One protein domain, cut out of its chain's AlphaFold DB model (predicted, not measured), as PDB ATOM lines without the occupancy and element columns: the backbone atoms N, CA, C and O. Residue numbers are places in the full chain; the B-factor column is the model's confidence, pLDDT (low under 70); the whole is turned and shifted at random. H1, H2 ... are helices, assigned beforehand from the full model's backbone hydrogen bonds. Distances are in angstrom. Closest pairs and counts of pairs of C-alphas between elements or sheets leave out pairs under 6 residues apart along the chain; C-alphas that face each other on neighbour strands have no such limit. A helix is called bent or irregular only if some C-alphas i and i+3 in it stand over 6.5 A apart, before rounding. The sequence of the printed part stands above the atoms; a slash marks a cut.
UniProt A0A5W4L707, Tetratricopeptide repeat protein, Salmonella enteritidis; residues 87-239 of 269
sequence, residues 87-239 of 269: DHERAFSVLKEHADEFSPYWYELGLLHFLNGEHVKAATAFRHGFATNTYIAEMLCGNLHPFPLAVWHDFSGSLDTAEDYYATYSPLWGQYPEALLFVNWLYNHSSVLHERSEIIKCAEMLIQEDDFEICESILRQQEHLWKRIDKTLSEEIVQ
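AT A GLANCE: This is residues 87 to 239 of the 269 residues of the protein "Tetratricopeptide repeat protein" of Salmonella enteritidis (UniProt A0A5W4L707). Helices gather round a core helix, H3: H2 folds back alongside it, H6 and H7 pack on it from other directions, and the short H9 crosses near its first residues. H1 packs on H2, away from H3; H4 packs on H6, with H5 on H4; and H7 and H8 form a long hairpin that meets the core through H7 and reaches one end of the longest axis. The printed part has 153 residues with nine named helices, H1 to H9 in order, and no named strand; its class is all helix. It is compact, with a radius of gyration of the C-alphas of 15.1 A and spans of 46 by 33 by 30 A.

HOW THE PARTS SIT: H1, residues 88 to 98, and H2, residues 104 to 115, form a hairpin and touch, closest at the C-alphas of Leu 95 and Tyr 105, 5.3 A apart; their shallow tilt of 34 degrees is only just short of steep. H2 forms a second hairpin with H3, residues 119 to 132, the hub, which touches four helices; the closest C-alphas, of Gly 110 and Ala 122, are 4.1 A apart. H4, residues 134 to 140, touches H5, residues 159 to 173, with the C-alphas of Ile 136 and Ala 162 closest at 5.0 A. H6, residues 177 to 187, touches H4, closest at the C-alphas of Leu 140 and Leu 180, 6.7 A. H6 touches H3 at a steep tilt of 60 degrees, closest at the C-alphas of Phe 130 and Tyr 187, 7.1 A. H7, residues 190 to 206, touches H3 with residues 192 to 199 alone, closest at the C-alphas of Ala 131 and Arg 196, 5.6 A. H7 forms a hairpin with H8, residues 212 to 227, at a shallow tilt of 17 degrees; the closest C-alphas, of Ile 199 and Gln 222, are 5.9 A apart. H9, residues 231 to 237, touches H3, about perpendicular at 77 degrees; the closest C-alphas, of Val 120 and Ser 234, are 5.3 A apart. Every O i to N i+4 pair is within hydrogen-bond range in H1, H2, H3, H4, H6, H7, H8 and H9; in H5 8 of 11 are.

IN THESE COORDINATES: H1 begins at C-alpha 88, (354.979, 298.618, 278.511). H3 is 19.9 A long, H7 24.7 A and H8 22.4 A. H5, 18.6 A long, is irregular: C-alphas 168 and 171 are 7.6 A apart. H9 ends at C-alpha 237, (367.950, 316.937, 291.880).

THE WHOLE: The C-alphas farthest apart, of Gln 175 and Asp 211, are 46.8 A apart. The link H4 to H5, residues 141 to 158, is long; the other links are tight. The printed part has no cut, and no printed residue is under 70 in pLDDT.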
ATOM      1  N   ASP A  87     352.206 295.347 278.914       96.50
ATOM      2  CA  ASP A  87     352.445 295.910 277.577       96.50
ATOM      3  C   ASP A  87     353.036 297.324 277.701       96.50
ATOM      4  O   ASP A  87     352.381 298.344 277.475       96.50
ATOM      5  N   HIS A  88     354.286 297.380 278.160       96.12
ATOM      6  CA  HIS A  88     354.979 298.618 278.511       96.12
ATOM      7  C   HIS A  88     355.214 299.539 277.308       96.12
ATOM      8  O   HIS A  88     355.186 300.759 277.466       96.12
ATOM      9  N   GLU A  89     355.433 298.984 276.112       96.94
ATOM     10  CA  GLU A  89     355.646 299.784 274.902       96.94
ATOM     11  C   GLU A  89     354.373 300.534 274.516       96.94
ATOM     12  O   GLU A  89     354.397 301.750 274.313       96.94
ATOM     13  N   ARG A  90     353.237 299.829 274.479       97.75
ATOM     14  CA  ARG A  90     351.960 300.447 274.141       97.75
ATOM     15  C   ARG A  90     351.465 301.365 275.256       97.75
ATOM     16  O   ARG A  90     350.935 302.436 274.960       97.75
ATOM     17  N   ALA A  91     351.684 300.987 276.519       97.94
ATOM     18  CA  ALA A  91     351.420 301.853 277.662       97.94
ATOM     19  C   ALA A  91     352.193 303.170 277.531       97.94
ATOM     20  O   ALA A  91     351.591 304.233 277.631       97.94
ATOM     21  N   PHE A  92     353.496 303.122 277.226       98.19
ATOM     22  CA  PHE A  92     354.306 304.325 277.028       98.19
ATOM     23  C   PHE A  92     353.712 305.255 275.965       98.19
ATOM     24  O   PHE A  92     353.595 306.455 276.210       98.19
ATOM     25  N   SER A  93     353.324 304.714 274.806       97.94
ATOM     26  CA  SER A  93     352.715 305.501 273.729       97.94
ATOM     27  C   SER A  93     351.436 306.204 274.184       97.94
ATOM     28  O   SER A  93     351.348 307.420 274.044       97.94
ATOM     29  N   VAL A  94     350.493 305.463 274.776       97.81
ATOM     30  CA  VAL A  94     349.193 306.002 275.215       97.81
ATOM     31  C   VAL A  94     349.359 307.015 276.347       97.81
ATOM     32  O   VAL A  94     348.774 308.093 276.300       97.81
ATOM     33  N   LEU A  95     350.177 306.695 277.354       97.94
ATOM     34  CA  LEU A  95     350.423 307.588 278.487       97.94
ATOM     35  C   LEU A  95     351.044 308.899 278.009       97.94
ATOM     36  O   LEU A  95     350.575 309.968 278.375       97.94
ATOM     37  N   LYS A  96     352.070 308.827 277.155       97.56
ATOM     38  CA  LYS A  96     352.757 310.013 276.641       97.56
ATOM     39  C   LYS A  96     351.864 310.879 275.754       97.56
ATOM     40  O   LYS A  96     351.991 312.097 275.804       97.56
ATOM     41  N   GLU A  97     351.014 310.271 274.930       97.19
ATOM     42  CA  GLU A  97     350.093 310.997 274.048       97.19
ATOM     43  C   GLU A  97     349.093 311.852 274.836       97.19
ATOM     44  O   GLU A  97     348.730 312.936 274.396       97.19
ATOM     45  N   HIS A  98     348.698 311.383 276.018       96.44
ATOM     46  CA  HIS A  98     347.543 311.900 276.744       96.44
ATOM     47  C   HIS A  98     347.854 312.498 278.124       96.44
ATOM     48  O   HIS A  98     346.943 312.986 278.793       96.44
ATOM     49  N   ALA A  99     349.108 312.471 278.583       96.69
ATOM     50  CA  ALA A  99     349.459 312.933 279.927       96.69
ATOM     51  C   ALA A  99     349.162 314.423 280.162       96.69
ATOM     52  O   ALA A  99     348.765 314.790 281.267       96.69
ATOM     53  N   ASP A 100     349.284 315.265 279.132       94.25
ATOM     54  CA  ASP A 100     348.935 316.692 279.210       94.25
ATOM     55  C   ASP A 100     347.424 316.934 279.408       94.25
ATOM     56  O   ASP A 100     347.036 317.976 279.929       94.25
ATOM     57  N   GLU A 101     346.570 315.979 279.025       94.25
ATOM     58  CA  GLU A 101     345.109 316.064 279.172       94.25
ATOM     59  C   GLU A 101     344.600 315.365 280.443       94.25
ATOM     60  O   GLU A 101     343.560 315.735 280.993       94.25
ATOM     61  N   PHE A 102     345.305 314.326 280.906       96.44
ATOM     62  CA  PHE A 102     344.883 313.502 282.032       96.44
ATOM     63  C   PHE A 102     346.019 313.288 283.035       96.44
ATOM     64  O   PHE A 102     346.832 312.370 282.924       96.44
ATOM     65  N   SER A 103     346.007 314.122 284.076       96.19
ATOM     66  CA  SER A 103     347.015 314.180 285.142       96.19
ATOM     67  C   SER A 103     347.513 312.832 285.698       96.19
ATOM     68  O   SER A 103     348.724 312.698 285.888       96.19
ATOM     69  N   PRO A 104     346.668 311.809 285.953       97.75
ATOM     70  CA  PRO A 104     347.156 310.518 286.445       97.75
ATOM     71  C   PRO A 104     348.195 309.830 285.548       97.75
ATOM     72  O   PRO A 104     349.054 309.105 286.050       97.75
ATOM     73  N   TYR A 105     348.182 310.085 284.237       98.12
ATOM     74  CA  TYR A 105     349.133 309.468 283.308       98.12
ATOM     75  C   TYR A 105     350.566 309.953 283.504       98.12
ATOM     76  O   TYR A 105     351.498 309.193 283.243       98.12
ATOM     77  N   TRP A 106     350.772 311.153 284.052       98.50
ATOM     78  CA  TRP A 106     352.106 311.600 284.451       98.50
ATOM     79  C   TRP A 106     352.714 310.727 285.551       98.50
ATOM     80  O   TRP A 106     353.908 310.423 285.515       98.50
ATOM     81  N   TYR A 107     351.894 310.265 286.498       98.62
ATOM     82  CA  TYR A 107     352.340 309.370 287.565       98.62
ATOM     83  C   TYR A 107     352.710 307.989 287.022       98.62
ATOM     84  O   TYR A 107     353.734 307.424 287.403       98.62
ATOM     85  N   GLU A 108     351.915 307.452 286.101       98.00
ATOM     86  CA  GLU A 108     352.171 306.142 285.495       98.00
ATOM     87  C   GLU A 108     353.358 306.171 284.530       98.00
ATOM     88  O   GLU A 108     354.161 305.238 284.513       98.00
ATOM     89  N   LEU A 109     353.535 307.267 283.789       98.31
ATOM     90  CA  LEU A 109     354.720 307.496 282.968       98.31
ATOM     91  C   LEU A 109     355.978 307.617 283.841       98.31
ATOM     92  O   LEU A 109     357.019 307.041 283.519       98.31
ATOM     93  N   GLY A 110     355.875 308.316 284.977       98.44
ATOM     94  CA  GLY A 110     356.929 308.388 285.986       98.44
ATOM     95  C   GLY A 110     357.295 307.015 286.543       98.44
ATOM     96  O   GLY A 110     358.479 306.680 286.608       98.44
ATOM     97  N   LEU A 111     356.295 306.188 286.866       98.19
ATOM     98  CA  LEU A 111     356.500 304.808 287.304       98.19
ATOM     99  C   LEU A 111     357.203 303.986 286.222       98.19
ATOM    100  O   LEU A 111     358.197 303.330 286.513       98.19
ATOM    101  N   LEU A 112     356.749 304.060 284.972       97.56
ATOM    102  CA  LEU A 112     357.349 303.316 283.868       97.56
ATOM    103  C   LEU A 112     358.827 303.686 283.655       97.56
ATOM    104  O   LEU A 112     359.678 302.803 283.535       97.56
ATOM    105  N   HIS A 113     359.161 304.979 283.678       98.44
ATOM    106  CA  HIS A 113     360.552 305.434 283.621       98.44
ATOM    107  C   HIS A 113     361.372 304.970 284.827       98.44
ATOM    108  O   HIS A 113     362.527 304.575 284.666       98.44
ATOM    109  N   PHE A 114     360.787 304.994 286.026       98.00
ATOM    110  CA  PHE A 114     361.448 304.527 287.241       98.00
ATOM    111  C   PHE A 114     361.796 303.037 287.144       98.00
ATOM    112  O   PHE A 114     362.936 302.660 287.406       98.00
ATOM    113  N   LEU A 115     360.857 302.205 286.682       95.50
ATOM    114  CA  LEU A 115     361.069 300.766 286.481       95.50
ATOM    115  C   LEU A 115     362.148 300.465 285.431       95.50
ATOM    116  O   LEU A 115     362.850 299.463 285.543       95.50
ATOM    117  N   ASN A 116     362.332 301.356 284.457       95.94
ATOM    118  CA  ASN A 116     363.406 301.267 283.466       95.94
ATOM    119  C   ASN A 116     364.763 301.808 283.975       95.94
ATOM    120  O   ASN A 116     365.726 301.862 283.211       95.94
ATOM    121  N   GLY A 117     364.857 302.244 285.238       96.69
ATOM    122  CA  GLY A 117     366.061 302.859 285.815       96.69
ATOM    123  C   GLY A 117     366.341 304.281 285.311       96.69
ATOM    124  O   GLY A 117     367.404 304.849 285.568       96.69
ATOM    125  N   GLU A 118     365.394 304.893 284.598       98.06
ATOM    126  CA  GLU A 118     365.519 306.218 283.993       98.06
ATOM    127  C   GLU A 118     365.105 307.320 284.983       98.06
ATOM    128  O   GLU A 118     364.213 308.124 284.712       98.06
ATOM    129  N   HIS A 119     365.757 307.374 286.150       98.25
ATOM    130  CA  HIS A 119     365.328 308.203 287.289       98.25
ATOM    131  C   HIS A 119     365.133 309.697 286.969       98.25
ATOM    132  O   HIS A 119     364.241 310.327 287.525       98.25
ATOM    133  N   VAL A 120     365.929 310.276 286.063       98.56
ATOM    134  CA  VAL A 120     365.762 311.679 285.632       98.56
ATOM    135  C   VAL A 120     364.448 311.870 284.870       98.56
ATOM    136  O   VAL A 120     363.713 312.815 285.145       98.56
ATOM    137  N   LYS A 121     364.120 310.960 283.942       98.56
ATOM    138  CA  LYS A 121     362.851 311.002 283.200       98.56
ATOM    139  C   LYS A 121     361.671 310.747 284.133       98.56
ATOM    140  O   LYS A 121     360.664 311.441 284.035       98.56
ATOM    141  N   ALA A 122     361.834 309.814 285.073       98.75
ATOM    142  CA  ALA A 122     360.851 309.552 286.116       98.75
ATOM    143  C   ALA A 122     360.572 310.815 286.937       98.75
ATOM    144  O   ALA A 122     359.419 311.208 287.078       98.75
ATOM    145  N   ALA A 123     361.619 311.501 287.409       98.81
ATOM    146  CA  ALA A 123     361.473 312.744 288.158       98.81
ATOM    147  C   ALA A 123     360.764 313.842 287.359       98.81
ATOM    148  O   ALA A 123     359.899 314.519 287.907       98.81
ATOM    149  N   THR A 124     361.083 314.010 286.073       98.75
ATOM    150  CA  THR A 124     360.395 314.994 285.223       98.75
ATOM    151  C   THR A 124     358.913 314.659 285.065       98.75
ATOM    152  O   THR A 124     358.078 315.534 285.273       98.75
ATOM    153  N   ALA A 125     358.568 313.401 284.780       98.75
ATOM    154  CA  ALA A 125     357.172 312.981 284.661       98.75
ATOM    155  C   ALA A 125     356.405 313.144 285.987       98.75
ATOM    156  O   ALA A 125     355.311 313.699 286.005       98.75
ATOM    157  N   PHE A 126     357.004 312.761 287.117       98.81
ATOM    158  CA  PHE A 126     356.391 312.965 288.429       98.81
ATOM    159  C   PHE A 126     356.180 314.436 288.770       98.81
ATOM    160  O   PHE A 126     355.128 314.783 289.293       98.81
ATOM    161  N   ARG A 127     357.135 315.312 288.444       98.69
ATOM    162  CA  ARG A 127     356.988 316.761 288.643       98.69
ATOM    163  C   ARG A 127     355.807 317.333 287.864       98.69
ATOM    164  O   ARG A 127     355.051 318.108 288.443       98.69
ATOM    165  N   HIS A 128     355.588 316.893 286.621       98.44
ATOM    166  CA  HIS A 128     354.358 317.222 285.896       98.44
ATOM    167  C   HIS A 128     353.114 316.728 286.644       98.44
ATOM    168  O   HIS A 128     352.212 317.517 286.901       98.44
ATOM    169  N   GLY A 129     353.100 315.470 287.094       98.19
ATOM    170  CA  GLY A 129     351.976 314.927 287.866       98.19
ATOM    171  C   GLY A 129     351.686 315.714 289.150       98.19
ATOM    172  O   GLY A 129     350.529 315.986 289.462       98.19
ATOM    173  N   PHE A 130     352.721 316.146 289.876       98.25
ATOM    174  CA  PHE A 130     352.567 316.956 291.089       98.25
ATOM    175  C   PHE A 130     352.015 318.354 290.802       98.25
ATOM    176  O   PHE A 130     351.321 318.924 291.643       98.25
ATOM    177  N   ALA A 131     352.373 318.912 289.645       96.56
ATOM    178  CA  ALA A 131     351.936 320.218 289.183       96.56
ATOM    179  C   ALA A 131     350.483 320.224 288.693       96.56
ATOM    180  O   ALA A 131     349.817 321.249 288.831       96.56
ATOM    181  N   THR A 132     350.003 319.116 288.123       95.31
ATOM    182  CA  THR A 132     348.657 319.040 287.541       95.31
ATOM    183  C   THR A 132     347.631 318.407 288.485       95.31
ATOM    184  O   THR A 132     346.506 318.885 288.556       95.31
ATOM    185  N   ASN A 133     348.007 317.402 289.286       97.56
ATOM    186  CA  ASN A 133     347.165 316.870 290.360       97.56
ATOM    187  C   ASN A 133     348.008 316.503 291.585       97.56
ATOM    188  O   ASN A 133     348.548 315.402 291.686       97.56
ATOM    189  N   THR A 134     348.093 317.414 292.550       96.75
ATOM    190  CA  THR A 134     348.909 317.223 293.756       96.75
ATOM    191  C   THR A 134     348.377 316.148 294.709       96.75
ATOM    192  O   THR A 134     349.156 315.554 295.457       96.75
ATOM    193  N   TYR A 135     347.068 315.883 294.694       98.25
ATOM    194  CA  TYR A 135     346.423 314.988 295.653       98.25
ATOM    195  C   TYR A 135     346.863 313.537 295.462       98.25
ATOM    196  O   TYR A 135     347.025 312.815 296.442       98.25
ATOM    197  N   ILE A 136     347.139 313.117 294.222       98.31
ATOM    198  CA  ILE A 136     347.622 311.759 293.937       98.31
ATOM    199  C   ILE A 136     348.934 311.487 294.682       98.31
ATOM    200  O   ILE A 136     349.062 310.454 295.339       98.31
ATOM    201  N   ALA A 137     349.894 312.417 294.639       97.75
ATOM    202  CA  ALA A 137     351.145 312.280 295.378       97.75
ATOM    203  C   ALA A 137     350.913 312.192 296.892       97.75
ATOM    204  O   ALA A 137     351.511 311.339 297.544       97.75
ATOM    205  N   GLU A 138     350.021 313.015 297.450       97.06
ATOM    206  CA  GLU A 138     349.674 312.955 298.875       97.06
ATOM    207  C   GLU A 138     349.108 311.592 299.279       97.06
ATOM    208  O   GLU A 138     349.566 310.999 300.259       97.06
ATOM    209  N   MET A 139     348.174 311.060 298.488       98.06
ATOM    210  CA  MET A 139     347.558 309.756 298.731       98.06
ATOM    211  C   MET A 139     348.569 308.613 298.604       98.06
ATOM    212  O   MET A 139     348.621 307.734 299.470       98.06
ATOM    213  N   LEU A 140     349.431 308.642 297.581       97.12
ATOM    214  CA  LEU A 140     350.529 307.681 297.418       97.12
ATOM    215  C   LEU A 140     351.531 307.740 298.584       97.12
ATOM    216  O   LEU A 140     352.072 306.707 298.975       97.12
ATOM    217  N   CYS A 141     351.737 308.920 299.175       93.50
ATOM    218  CA  CYS A 141     352.631 309.132 300.317       93.50
ATOM    219  C   CYS A 141     351.952 308.926 301.686       93.50
ATOM    220  O   CYS A 141     352.562 309.196 302.721       93.50
ATOM    221  N   GLY A 142     350.716 308.415 301.715       92.06
ATOM    222  CA  GLY A 142     350.035 307.970 302.934       92.06
ATOM    223  C   GLY A 142     348.997 308.935 303.512       92.06
ATOM    224  O   GLY A 142     348.335 308.577 304.487       92.06
ATOM    225  N   ASN A 143     348.791 310.113 302.917       95.31
ATOM    226  CA  ASN A 143     347.654 310.972 303.251       95.31
ATOM    227  C   ASN A 143     346.418 310.531 302.450       95.31
ATOM    228  O   ASN A 143     346.118 311.086 301.401       95.31
ATOM    229  N   LEU A 144     345.717 309.499 302.931       91.62
ATOM    230  CA  LEU A 144     344.609 308.857 302.200       91.62
ATOM    231  C   LEU A 144     343.382 309.754 301.978       91.62
ATOM    232  O   LEU A 144     342.556 309.438 301.128       91.62
ATOM    233  N   HIS A 145     343.244 310.830 302.753       93.44
ATOM    234  CA  HIS A 145     342.104 311.746 302.700       93.44
ATOM    235  C   HIS A 145     342.609 313.193 302.767       93.44
ATOM    236  O   HIS A 145     342.439 313.853 303.799       93.44
ATOM    237  N   PRO A 146     343.294 313.678 301.715       95.25
ATOM    238  CA  PRO A 146     343.791 315.042 301.699       95.25
ATOM    239  C   PRO A 146     342.617 316.026 301.691       95.25
ATOM    240  O   PRO A 146     341.567 315.774 301.100       95.25
ATOM    241  N   PHE A 147     342.781 317.156 302.377       94.19
ATOM    242  CA  PHE A 147     341.760 318.199 302.383       94.19
ATOM    243  C   PHE A 147     341.781 318.968 301.058       94.19
ATOM    244  O   PHE A 147     342.867 319.244 300.544       94.19
ATOM    245  N   PRO A 148     340.614 319.366 300.525       93.69
ATOM    246  CA  PRO A 148     340.559 320.151 299.302       93.69
ATOM    247  C   PRO A 148     341.229 321.517 299.502       93.69
ATOM    248  O   PRO A 148     340.993 322.213 300.492       93.69
ATOM    249  N   LEU A 149     342.058 321.895 298.536       93.56
ATOM    250  CA  LEU A 149     342.717 323.191 298.442       93.56
ATOM    251  C   LEU A 149     341.766 324.229 297.833       93.56
ATOM    252  O   LEU A 149     340.980 323.924 296.939       93.56
ATOM    253  N   ALA A 150     341.878 325.478 298.283       94.12
ATOM    254  CA  ALA A 150     341.122 326.610 297.742       94.12
ATOM    255  C   ALA A 150     341.779 327.157 296.460       94.12
ATOM    256  O   ALA A 150     342.219 328.303 296.416       94.12
ATOM    257  N   VAL A 151     341.885 326.311 295.437       94.81
ATOM    258  CA  VAL A 151     342.554 326.612 294.165       94.81
ATOM    259  C   VAL A 151     341.664 326.220 292.995       94.81
ATOM    260  O   VAL A 151     340.885 325.273 293.093       94.81
ATOM    261  N   TRP A 152     341.785 326.932 291.879       94.75
ATOM    262  CA  TRP A 152     341.159 326.509 290.636       94.75
ATOM    263  C   TRP A 152     341.854 325.256 290.094       94.75
ATOM    264  O   TRP A 152     343.079 325.154 290.107       94.75
ATOM    265  N   HIS A 153     341.081 324.308 289.586       91.75
ATOM    266  CA  HIS A 153     341.599 323.131 288.904       91.75
ATOM    267  C   HIS A 153     340.634 322.717 287.794       91.75
ATOM    268  O   HIS A 153     339.433 322.996 287.853       91.75
ATOM    269  N   ASP A 154     341.155 322.021 286.791       89.25
ATOM    270  CA  ASP A 154     340.328 321.357 285.792       89.25
ATOM    271  C   ASP A 154     339.758 320.034 286.353       89.25
ATOM    272  O   ASP A 154     339.842 319.736 287.552       89.25
ATOM    273  N   PHE A 155     339.145 319.221 285.491       88.94
ATOM    274  CA  PHE A 155     338.626 317.919 285.914       88.94
ATOM    275  C   PHE A 155     339.759 316.962 286.332       88.94
ATOM    276  O   PHE A 155     339.597 316.194 287.284       88.94
ATOM    277  N   SER A 156     340.911 317.012 285.654       93.06
ATOM    278  CA  SER A 156     342.015 316.070 285.851       93.06
ATOM    279  C   SER A 156     342.808 316.350 287.134       93.06
ATOM    280  O   SER A 156     343.306 315.415 287.762       93.06
ATOM    281  N   GLY A 157     342.870 317.615 287.557       94.38
ATOM    282  CA  GLY A 157     343.521 318.098 288.775       94.38
ATOM    283  C   GLY A 157     342.666 318.034 290.042       94.38
ATOM    284  O   GLY A 157     343.139 318.396 291.120       94.38
ATOM    285  N   SER A 158     341.414 317.583 289.932       95.56
ATOM    286  CA  SER A 158     340.481 317.524 291.059       95.56
ATOM    287  C   SER A 158     340.838 316.441 292.087       95.56
ATOM    288  O   SER A 158     341.508 315.447 291.780       95.56
ATOM    289  N   LEU A 159     340.348 316.626 293.319       96.75
ATOM    290  CA  LEU A 159     340.433 315.618 294.379       96.75
ATOM    291  C   LEU A 159     339.671 314.340 293.994       96.75
ATOM    292  O   LEU A 159     340.214 313.254 294.161       96.75
ATOM    293  N   ASP A 160     338.485 314.465 293.395       95.75
ATOM    294  CA  ASP A 160     337.669 313.323 292.955       95.75
ATOM    295  C   ASP A 160     338.446 312.416 291.984       95.75
ATOM    296  O   ASP A 160     338.501 311.199 292.162       95.75
ATOM    297  N   THR A 161     339.137 313.006 290.999       96.31
ATOM    298  CA  THR A 161     339.996 312.252 290.067       96.31
ATOM    299  C   THR A 161     341.129 311.530 290.798       96.31
ATOM    300  O   THR A 161     341.469 310.397 290.446       96.31
ATOM    301  N   ALA A 162     341.722 312.157 291.819       97.62
ATOM    302  CA  ALA A 162     342.773 311.532 292.612       97.62
ATOM    303  C   ALA A 162     342.246 310.360 293.452       97.62
ATOM    304  O   ALA A 162     342.904 309.318 293.514       97.62
ATOM    305  N   GLU A 163     341.057 310.495 294.045       97.19
ATOM    306  CA  GLU A 163     340.402 309.434 294.811       97.19
ATOM    307  C   GLU A 163     340.050 308.232 293.929       97.19
ATOM    308  O   GLU A 163     340.405 307.096 294.266       97.19
ATOM    309  N   ASP A 164     339.435 308.475 292.768       95.06
ATOM    310  CA  ASP A 164     339.093 307.433 291.794       95.06
ATOM    311  C   ASP A 164     340.345 306.710 291.277       95.06
ATOM    312  O   ASP A 164     340.378 305.470 291.196       95.06
ATOM    313  N   TYR A 165     341.405 307.470 290.973       96.31
ATOM    314  CA  TYR A 165     342.693 306.914 290.574       96.31
ATOM    315  C   TYR A 165     343.290 306.052 291.692       96.31
ATOM    316  O   TYR A 165     343.602 304.877 291.482       96.31
ATOM    317  N   TYR A 166     343.413 306.589 292.905       96.62
ATOM    318  CA  TYR A 166     344.033 305.878 294.017       96.62
ATOM    319  C   TYR A 166     343.271 304.594 294.373       96.62
ATOM    320  O   TYR A 166     343.879 303.528 294.527       96.62
ATOM    321  N   ALA A 167     341.937 304.652 294.436       95.06
ATOM    322  CA  ALA A 167     341.092 303.493 294.714       95.06
ATOM    323  C   ALA A 167     341.272 302.370 293.677       95.06
ATOM    324  O   ALA A 167     341.203 301.185 294.015       95.06
ATOM    325  N   THR A 168     341.531 302.733 292.420       93.81
ATOM    326  CA  THR A 168     341.632 301.787 291.302       93.81
ATOM    327  C   THR A 168     343.052 301.255 291.085       93.81
ATOM    328  O   THR A 168     343.225 300.080 290.732       93.81
ATOM    329  N   TYR A 169     344.071 302.094 291.287       93.44
ATOM    330  CA  TYR A 169     345.446 301.834 290.850       93.44
ATOM    331  C   TYR A 169     346.457 301.695 291.994       93.44
ATOM    332  O   TYR A 169     347.566 301.223 291.749       93.44
ATOM    333  N   SER A 170     346.095 301.973 293.252       92.44
ATOM    334  CA  SER A 170     346.985 301.723 294.403       92.44
ATOM    335  C   SER A 170     347.571 300.298 294.485       92.44
ATOM    336  O   SER A 170     348.735 300.182 294.880       92.44
ATOM    337  N   PRO A 171     346.895 299.203 294.050       92.06
ATOM    338  CA  PRO A 171     347.518 297.874 294.038       92.06
ATOM    339  C   PRO A 171     348.721 297.745 293.093       92.06
ATOM    340  O   PRO A 171     349.576 296.892 293.321       92.06
ATOM    341  N   LEU A 172     348.799 298.560 292.031       93.19
ATOM    342  CA  LEU A 172     349.970 298.611 291.151       93.19
ATOM    343  C   LEU A 172     351.160 299.223 291.895       93.19
ATOM    344  O   LEU A 172     352.235 298.633 291.941       93.19
ATOM    345  N   TRP A 173     350.943 300.362 292.551       95.31
ATOM    346  CA  TRP A 173     351.961 301.054 293.343       95.31
ATOM    347  C   TRP A 173     352.498 300.209 294.501       95.31
ATOM    348  O   TRP A 173     353.696 300.226 294.778       95.31
ATOM    349  N   GLY A 174     351.638 299.406 295.134       91.69
ATOM    350  CA  GLY A 174     352.034 298.488 296.205       91.69
ATOM    351  C   GLY A 174     353.051 297.415 295.788       91.69
ATOM    352  O   GLY A 174     353.717 296.852 296.653       91.69
ATOM    353  N   GLN A 175     353.207 297.145 294.486       93.38
ATOM    354  CA  GLN A 175     354.219 296.216 293.962       93.38
ATOM    355  C   GLN A 175     355.618 296.845 293.911       93.38
ATOM    356  O   GLN A 175     356.612 296.122 293.867       93.38
ATOM    357  N   TYR A 176     355.703 298.177 293.960       94.62
ATOM    358  CA  TYR A 176     356.934 298.940 293.770       94.62
ATOM    359  C   TYR A 176     357.161 299.918 294.932       94.62
ATOM    360  O   TYR A 176     357.128 301.136 294.742       94.62
ATOM    361  N   PRO A 177     357.417 299.420 296.158       93.31
ATOM    362  CA  PRO A 177     357.569 300.271 297.338       93.31
ATOM    363  C   PRO A 177     358.713 301.288 297.207       93.31
ATOM    364  O   PRO A 177     358.620 302.380 297.760       93.31
ATOM    365  N   GLU A 178     359.769 300.981 296.448       95.12
ATOM    366  CA  GLU A 178     360.851 301.941 296.201       95.12
ATOM    367  C   GLU A 178     360.388 303.146 295.368       95.12
ATOM    368  O   GLU A 178     360.806 304.272 295.641       95.12
ATOM    369  N   ALA A 179     359.466 302.951 294.418       96.94
ATOM    370  CA  ALA A 179     358.892 304.052 293.646       96.94
ATOM    371  C   ALA A 179     358.104 305.014 294.552       96.94
ATOM    372  O   ALA A 179     358.161 306.226 294.359       96.94
ATOM    373  N   LEU A 180     357.437 304.505 295.595       96.94
ATOM    374  CA  LEU A 180     356.769 305.345 296.597       96.94
ATOM    375  C   LEU A 180     357.773 306.170 297.416       96.94
ATOM    376  O   LEU A 180     357.520 307.343 297.688       96.94
ATOM    377  N   LEU A 181     358.930 305.597 297.768       96.50
ATOM    378  CA  LEU A 181     360.007 306.349 298.422       96.50
ATOM    379  C   LEU A 181     360.540 307.459 297.512       96.50
ATOM    380  O   LEU A 181     360.755 308.580 297.978       96.50
ATOM    381  N   PHE A 182     360.723 307.155 296.224       98.31
ATOM    382  CA  PHE A 182     361.145 308.119 295.213       98.31
ATOM    383  C   PHE A 182     360.144 309.274 295.088       98.31
ATOM    384  O   PHE A 182     360.541 310.436 295.184       98.31
ATOM    385  N   VAL A 183     358.851 308.964 294.936       98.38
ATOM    386  CA  VAL A 183     357.767 309.954 294.854       98.38
ATOM    387  C   VAL A 183     357.731 310.818 296.112       98.38
ATOM    388  O   VAL A 183     357.757 312.039 295.998       98.38
ATOM    389  N   ASN A 184     357.755 310.212 297.304       97.62
ATOM    390  CA  ASN A 184     357.723 310.948 298.567       97.62
ATOM    391  C   ASN A 184     358.927 311.882 298.734       97.62
ATOM    392  O   ASN A 184     358.773 313.029 299.152       97.62
ATOM    393  N   TRP A 185     360.131 311.413 298.405       98.06
ATOM    394  CA  TRP A 185     361.330 312.247 298.447       98.06
ATOM    395  C   TRP A 185     361.234 313.422 297.470       98.06
ATOM    396  O   TRP A 185     361.476 314.563 297.865       98.06
ATOM    397  N   LEU A 186     360.856 313.157 296.218       98.62
ATOM    398  CA  LEU A 186     360.807 314.175 295.175       98.62
ATOM    399  C   LEU A 186     359.709 315.211 295.441       98.62
ATOM    400  O   LEU A 186     359.959 316.406 295.315       98.62
ATOM    401  N   TYR A 187     358.521 314.768 295.862       98.19
ATOM    402  CA  TYR A 187     357.379 315.625 296.196       98.19
ATOM    403  C   TYR A 187     357.706 316.642 297.300       98.19
ATOM    404  O   TYR A 187     357.207 317.769 297.274       98.19
ATOM    405  N   ASN A 188     358.577 316.252 298.237       97.25
ATOM    406  CA  ASN A 188     359.035 317.073 299.359       97.25
ATOM    407  C   ASN A 188     360.387 317.769 299.107       97.25
ATOM    408  O   ASN A 188     360.917 318.426 300.006       97.25
ATOM    409  N   HIS A 189     360.975 317.646 297.913       97.94
ATOM    410  CA  HIS A 189     362.223 318.329 297.585       97.94
ATOM    411  C   HIS A 189     361.990 319.844 297.478       97.94
ATOM    412  O   HIS A 189     361.045 320.288 296.830       97.94
ATOM    413  N   SER A 190     362.873 320.663 298.059       97.94
ATOM    414  CA  SER A 190     362.687 322.123 298.153       97.94
ATOM    415  C   SER A 190     362.456 322.801 296.799       97.94
ATOM    416  O   SER A 190     361.540 323.608 296.668       97.94
ATOM    417  N   SER A 191     363.232 322.443 295.774       98.00
ATOM    418  CA  SER A 191     363.048 322.986 294.421       98.00
ATOM    419  C   SER A 191     361.711 322.584 293.787       98.00
ATOM    420  O   SER A 191     361.121 323.380 293.067       98.00
ATOM    421  N   VAL A 192     361.206 321.380 294.082       98.25
ATOM    422  CA  VAL A 192     359.913 320.890 293.570       98.25
ATOM    423  C   VAL A 192     358.758 321.561 294.310       98.25
ATOM    424  O   VAL A 192     357.765 321.937 293.697       98.25
ATOM    425  N   LEU A 193     358.899 321.789 295.620       98.19
ATOM    426  CA  LEU A 193     357.956 322.597 296.394       98.19
ATOM    427  C   LEU A 193     357.883 324.033 295.864       98.19
ATOM    428  O   LEU A 193     356.792 324.582 295.739       98.19
ATOM    429  N   HIS A 194     359.027 324.629 295.515       97.94
ATOM    430  CA  HIS A 194     359.063 325.958 294.910       97.94
ATOM    431  C   HIS A 194     358.352 325.981 293.550       97.94
ATOM    432  O   HIS A 194     357.454 326.798 293.359       97.94
ATOM    433  N   GLU A 195     358.678 325.049 292.654       97.31
ATOM    434  CA  GLU A 195     358.013 324.891 291.353       97.31
ATOM    435  C   GLU A 195     356.487 324.769 291.491       97.31
ATOM    436  O   GLU A 195     355.735 325.512 290.859       97.31
ATOM    437  N   ARG A 196     356.019 323.893 292.385       96.56
ATOM    438  CA  ARG A 196     354.587 323.717 292.660       96.56
ATOM    439  C   ARG A 196     353.953 324.977 293.237       96.56
ATOM    440  O   ARG A 196     352.827 325.298 292.874       96.56
ATOM    441  N   SER A 197     354.663 325.710 294.097       97.50
ATOM    442  CA  SER A 197     354.149 326.958 294.673       97.50
ATOM    443  C   SER A 197     353.891 328.035 293.614       97.50
ATOM    444  O   SER A 197     352.907 328.762 293.728       97.50
ATOM    445  N   GLU A 198     354.713 328.116 292.556       97.56
ATOM    446  CA  GLU A 198     354.482 329.065 291.456       97.56
ATOM    447  C   GLU A 198     353.184 328.735 290.702       97.56
ATOM    448  O   GLU A 198     352.419 329.633 290.353       97.56
ATOM    449  N   ILE A 199     352.914 327.445 290.492       96.19
ATOM    450  CA  ILE A 199     351.732 326.951 289.771       96.19
ATOM    451  C   ILE A 199     350.468 327.085 290.627       96.19
ATOM    452  O   ILE A 199     349.435 327.537 290.131       96.19
ATOM    453  N   ILE A 200     350.557 326.742 291.916       96.19
ATOM    454  CA  ILE A 200     349.466 326.905 292.887       96.19
ATOM    455  C   ILE A 200     349.061 328.374 292.980       96.19
ATOM    456  O   ILE A 200     347.872 328.666 292.962       96.19
ATOM    457  N   LYS A 201     350.018 329.306 292.966       97.06
ATOM    458  CA  LYS A 201     349.717 330.740 292.963       97.06
ATOM    459  C   LYS A 201     348.835 331.155 291.778       97.06
ATOM    460  O   LYS A 201     347.911 331.941 291.958       97.06
ATOM    461  N   CYS A 202     349.084 330.635 290.573       96.81
ATOM    462  CA  CYS A 202     348.208 330.888 289.422       96.81
ATOM    463  C   CYS A 202     346.795 330.331 289.659       96.81
ATOM    464  O   CYS A 202     345.807 331.014 289.399       96.81
ATOM    465  N   ALA A 203     346.697 329.120 290.206       95.75
ATOM    466  CA  ALA A 203     345.424 328.476 290.511       95.75
ATOM    467  C   ALA A 203     344.623 329.200 291.620       95.75
ATOM    468  O   ALA A 203     343.402 329.313 291.529       95.75
ATOM    469  N   GLU A 204     345.293 329.738 292.641       96.62
ATOM    470  CA  GLU A 204     344.702 330.597 293.682       96.62
ATOM    471  C   GLU A 204     344.198 331.931 293.120       96.62
ATOM    472  O   GLU A 204     343.213 332.472 293.605       96.62
ATOM    473  N   MET A 205     344.863 332.486 292.105       96.56
ATOM    474  CA  MET A 205     344.390 333.710 291.453       96.56
ATOM    475  C   MET A 205     343.139 333.437 290.612       96.56
ATOM    476  O   MET A 205     342.179 334.197 290.691       96.56
ATOM    477  N   LEU A 206     343.114 332.326 289.869       96.12
ATOM    478  CA  LEU A 206     341.984 331.945 289.013       96.12
ATOM    479  C   LEU A 206     340.680 331.705 289.781       96.12
ATOM    480  O   LEU A 206     339.612 331.965 289.246       96.12
ATOM    481  N   ILE A 207     340.732 331.218 291.025       94.50
ATOM    482  CA  ILE A 207     339.506 330.954 291.801       94.50
ATOM    483  C   ILE A 207     338.799 332.242 292.260       94.50
ATOM    484  O   ILE A 207     337.631 332.196 292.636       94.50
ATOM    485  N   GLN A 208     339.512 333.373 292.285       92.06
ATOM    486  CA  GLN A 208     338.999 334.670 292.740       92.06
ATOM    487  C   GLN A 208     338.749 335.649 291.586       92.06
ATOM    488  O   GLN A 208     338.302 336.765 291.841       92.06
ATOM    489  N   GLU A 209     339.088 335.270 290.353       95.12
ATOM    490  CA  GLU A 209     339.028 336.151 289.192       95.12
ATOM    491  C   GLU A 209     337.837 335.794 288.302       95.12
ATOM    492  O   GLU A 209     337.637 334.637 287.940       95.12
ATOM    493  N   ASP A 210     337.068 336.815 287.934       91.56
ATOM    494  CA  ASP A 210     335.891 336.690 287.071       91.56
ATOM    495  C   ASP A 210     336.131 337.342 285.696       91.56
ATOM    496  O   ASP A 210     335.389 337.081 284.743       91.56
ATOM    497  N   ASP A 211     337.150 338.201 285.565       96.75
ATOM    498  CA  ASP A 211     337.487 338.836 284.295       96.75
ATOM    499  C   ASP A 211     338.143 337.836 283.333       96.75
ATOM    500  O   ASP A 211     339.152 337.193 283.635       96.75
ATOM    501  N   PHE A 212     337.566 337.724 282.135       94.00
ATOM    502  CA  PHE A 212     338.002 336.765 281.125       94.00
ATOM    503  C   PHE A 212     339.428 337.031 280.619       94.00
ATOM    504  O   PHE A 212     340.195 336.085 280.448       94.00
ATOM    505  N   GLU A 213     339.799 338.292 280.381       95.88
ATOM    506  CA  GLU A 213     341.122 338.637 279.845       95.88
ATOM    507  C   GLU A 213     342.211 338.390 280.896       95.88
ATOM    508  O   GLU A 213     343.301 337.901 280.575       95.88
ATOM    509  N   ILE A 214     341.906 338.668 282.169       95.62
ATOM    510  CA  ILE A 214     342.811 338.367 283.282       95.62
ATOM    511  C   ILE A 214     342.948 336.852 283.465       95.62
ATOM    512  O   ILE A 214     344.075 336.355 283.525       95.62
ATOM    513  N   CYS A 215     341.838 336.107 283.479       95.25
ATOM    514  CA  CYS A 215     341.853 334.644 283.541       95.25
ATOM    515  C   CYS A 215     342.708 334.035 282.421       95.25
ATOM    516  O   CYS A 215     343.554 333.179 282.683       95.25
ATOM    517  N   GLU A 216     342.543 334.503 281.180       96.25
ATOM    518  CA  GLU A 216     343.330 334.024 280.041       96.25
ATOM    519  C   GLU A 216     344.831 334.299 280.233       96.25
ATOM    520  O   GLU A 216     345.669 333.434 279.968       96.25
ATOM    521  N   SER A 217     345.188 335.481 280.739       97.00
ATOM    522  CA  SER A 217     346.577 335.830 281.056       97.00
ATOM    523  C   SER A 217     347.178 334.909 282.126       97.00
ATOM    524  O   SER A 217     348.300 334.419 281.963       97.00
ATOM    525  N   ILE A 218     346.423 334.609 283.191       97.00
ATOM    526  CA  ILE A 218     346.870 333.707 284.261       97.00
ATOM    527  C   ILE A 218     347.036 332.275 283.735       97.00
ATOM    528  O   ILE A 218     348.045 331.637 284.033       97.00
ATOM    529  N   LEU A 219     346.103 331.783 282.914       95.06
ATOM    530  CA  LEU A 219     346.205 330.460 282.288       95.06
ATOM    531  C   LEU A 219     347.437 330.356 281.378       95.06
ATOM    532  O   LEU A 219     348.172 329.374 281.455       95.06
ATOM    533  N   ARG A 220     347.740 331.392 280.582       96.38
ATOM    534  CA  ARG A 220     348.973 331.444 279.769       96.38
ATOM    535  C   ARG A 220     350.234 331.437 280.634       96.38
ATOM    536  O   ARG A 220     351.227 330.804 280.275       96.38
ATOM    537  N   GLN A 221     350.212 332.128 281.776       96.62
ATOM    538  CA  GLN A 221     351.315 332.084 282.735       96.62
ATOM    539  C   GLN A 221     351.482 330.676 283.325       96.62
ATOM    540  O   GLN A 221     352.605 330.174 283.376       96.62
ATOM    541  N   GLN A 222     350.389 330.027 283.730       94.94
ATOM    542  CA  GLN A 222     350.407 328.661 284.254       94.94
ATOM    543  C   GLN A 222     350.942 327.667 283.212       94.94
ATOM    544  O   GLN A 222     351.830 326.876 283.523       94.94
ATOM    545  N   GLU A 223     350.494 327.769 281.960       93.88
ATOM    546  CA  GLU A 223     350.990 326.949 280.851       93.88
ATOM    547  C   GLU A 223     352.500 327.153 280.627       93.88
ATOM    548  O   GLU A 223     353.242 326.195 280.392       93.88
ATOM    549  N   HIS A 224     352.996 328.391 280.742       96.12
ATOM    550  CA  HIS A 224     354.432 328.647 280.671       96.12
ATOM    551  C   HIS A 224     355.186 327.954 281.818       96.12
ATOM    552  O   HIS A 224     356.240 327.361 281.569       96.12
ATOM    553  N   LEU A 225     354.668 328.002 283.049       96.38
ATOM    554  CA  LEU A 225     355.269 327.308 284.191       96.38
ATOM    555  C   LEU A 225     355.301 325.791 283.974       96.38
ATOM    556  O   LEU A 225     356.344 325.182 284.191       96.38
ATOM    557  N   TRP A 226     354.227 325.194 283.456       93.31
ATOM    558  CA  TRP A 226     354.210 323.771 283.101       93.31
ATOM    559  C   TRP A 226     355.257 323.418 282.046       93.31
ATOM    560  O   TRP A 226     355.993 322.451 282.214       93.31
ATOM    561  N   LYS A 227     355.413 324.240 281.002       93.12
ATOM    562  CA  LYS A 227     356.443 324.035 279.965       93.12
ATOM    563  C   LYS A 227     357.880 324.198 280.476       93.12
ATOM    564  O   LYS A 227     358.808 323.760 279.799       93.12
ATOM    565  N   ARG A 228     358.088 324.836 281.635       95.94
ATOM    566  CA  ARG A 228     359.404 324.927 282.296       95.94
ATOM    567  C   ARG A 228     359.774 323.647 283.050       95.94
ATOM    568  O   ARG A 228     360.944 323.495 283.400       95.94
ATOM    569  N   ILE A 229     358.823 322.743 283.298       97.38
ATOM    570  CA  ILE A 229     359.103 321.441 283.906       97.38
ATOM    571  C   ILE A 229     359.840 320.591 282.869       97.38
ATOM    572  O   ILE A 229     359.253 319.938 282.016       97.38
ATOM    573  N   ASP A 230     361.166 320.633 282.917       95.94
ATOM    574  CA  ASP A 230     362.029 319.912 281.991       95.94
ATOM    575  C   ASP A 230     362.956 318.928 282.725       95.94
ATOM    576  O   ASP A 230     362.836 318.661 283.930       95.94
ATOM    577  N   LYS A 231     363.895 318.342 281.981       97.00
ATOM    578  CA  LYS A 231     364.910 317.446 282.542       97.00
ATOM    579  C   LYS A 231     366.002 318.171 283.330       97.00
ATOM    580  O   LYS A 231     366.652 317.517 284.130       97.00
ATOM    581  N   THR A 232     366.203 319.473 283.134       97.75
ATOM    582  CA  THR A 232     367.339 320.227 283.685       97.75
ATOM    583  C   THR A 232     367.315 320.196 285.210       97.75
ATOM    584  O   THR A 232     368.249 319.705 285.838       97.75
ATOM    585  N   LEU A 233     366.193 320.599 285.819       97.50
ATOM    586  CA  LEU A 233     366.049 320.539 287.277       97.50
ATOM    587  C   LEU A 233     366.048 319.086 287.793       97.50
ATOM    588  O   LEU A 233     366.574 318.807 288.868       97.50
ATOM    589  N   SER A 234     365.518 318.130 287.028       98.19
ATOM    590  CA  SER A 234     365.571 316.709 287.402       98.19
ATOM    591  C   SER A 234     367.005 316.162 287.406       98.19
ATOM    592  O   SER A 234     367.341 315.367 288.278       98.19
ATOM    593  N   GLU A 235     367.862 316.583 286.472       97.88
ATOM    594  CA  GLU A 235     369.287 316.222 286.422       97.88
ATOM    595  C   GLU A 235     370.046 316.795 287.630       97.88
ATOM    596  O   GLU A 235     370.912 316.119 288.188       97.88
ATOM    597  N   GLU A 236     369.691 318.002 288.078       96.94
ATOM    598  CA  GLU A 236     370.257 318.625 289.280       96.94
ATOM    599  C   GLU A 236     369.818 317.918 290.573       96.94
ATOM    600  O   GLU A 236     370.641 317.682 291.459       96.94
ATOM    601  N   ILE A 237     368.534 317.559 290.681       96.75
ATOM    602  CA  ILE A 237     367.950 316.937 291.880       96.75
ATOM    603  C   ILE A 237     368.359 315.463 292.017       96.75
ATOM    604  O   ILE A 237     368.678 314.997 293.116       96.75
ATOM    605  N   VAL A 238     368.322 314.697 290.923       96.94
ATOM    606  CA  VAL A 238     368.513 313.238 290.937       96.94
ATOM    607  C   VAL A 238     370.002 312.902 290.937       96.94
ATOM    608  O   VAL A 238     370.589 312.484 289.941       96.94
ATOM    609  N   GLN A 239     370.617 313.067 292.105       95.44
ATOM    610  CA  GLN A 239     372.026 312.780 292.349       95.44
ATOM    611  C   GLN A 239     372.186 311.894 293.581       95.44
ATOM    612  O   GLN A 239     371.473 312.037 294.576       95.44
TER     613      GLN A 239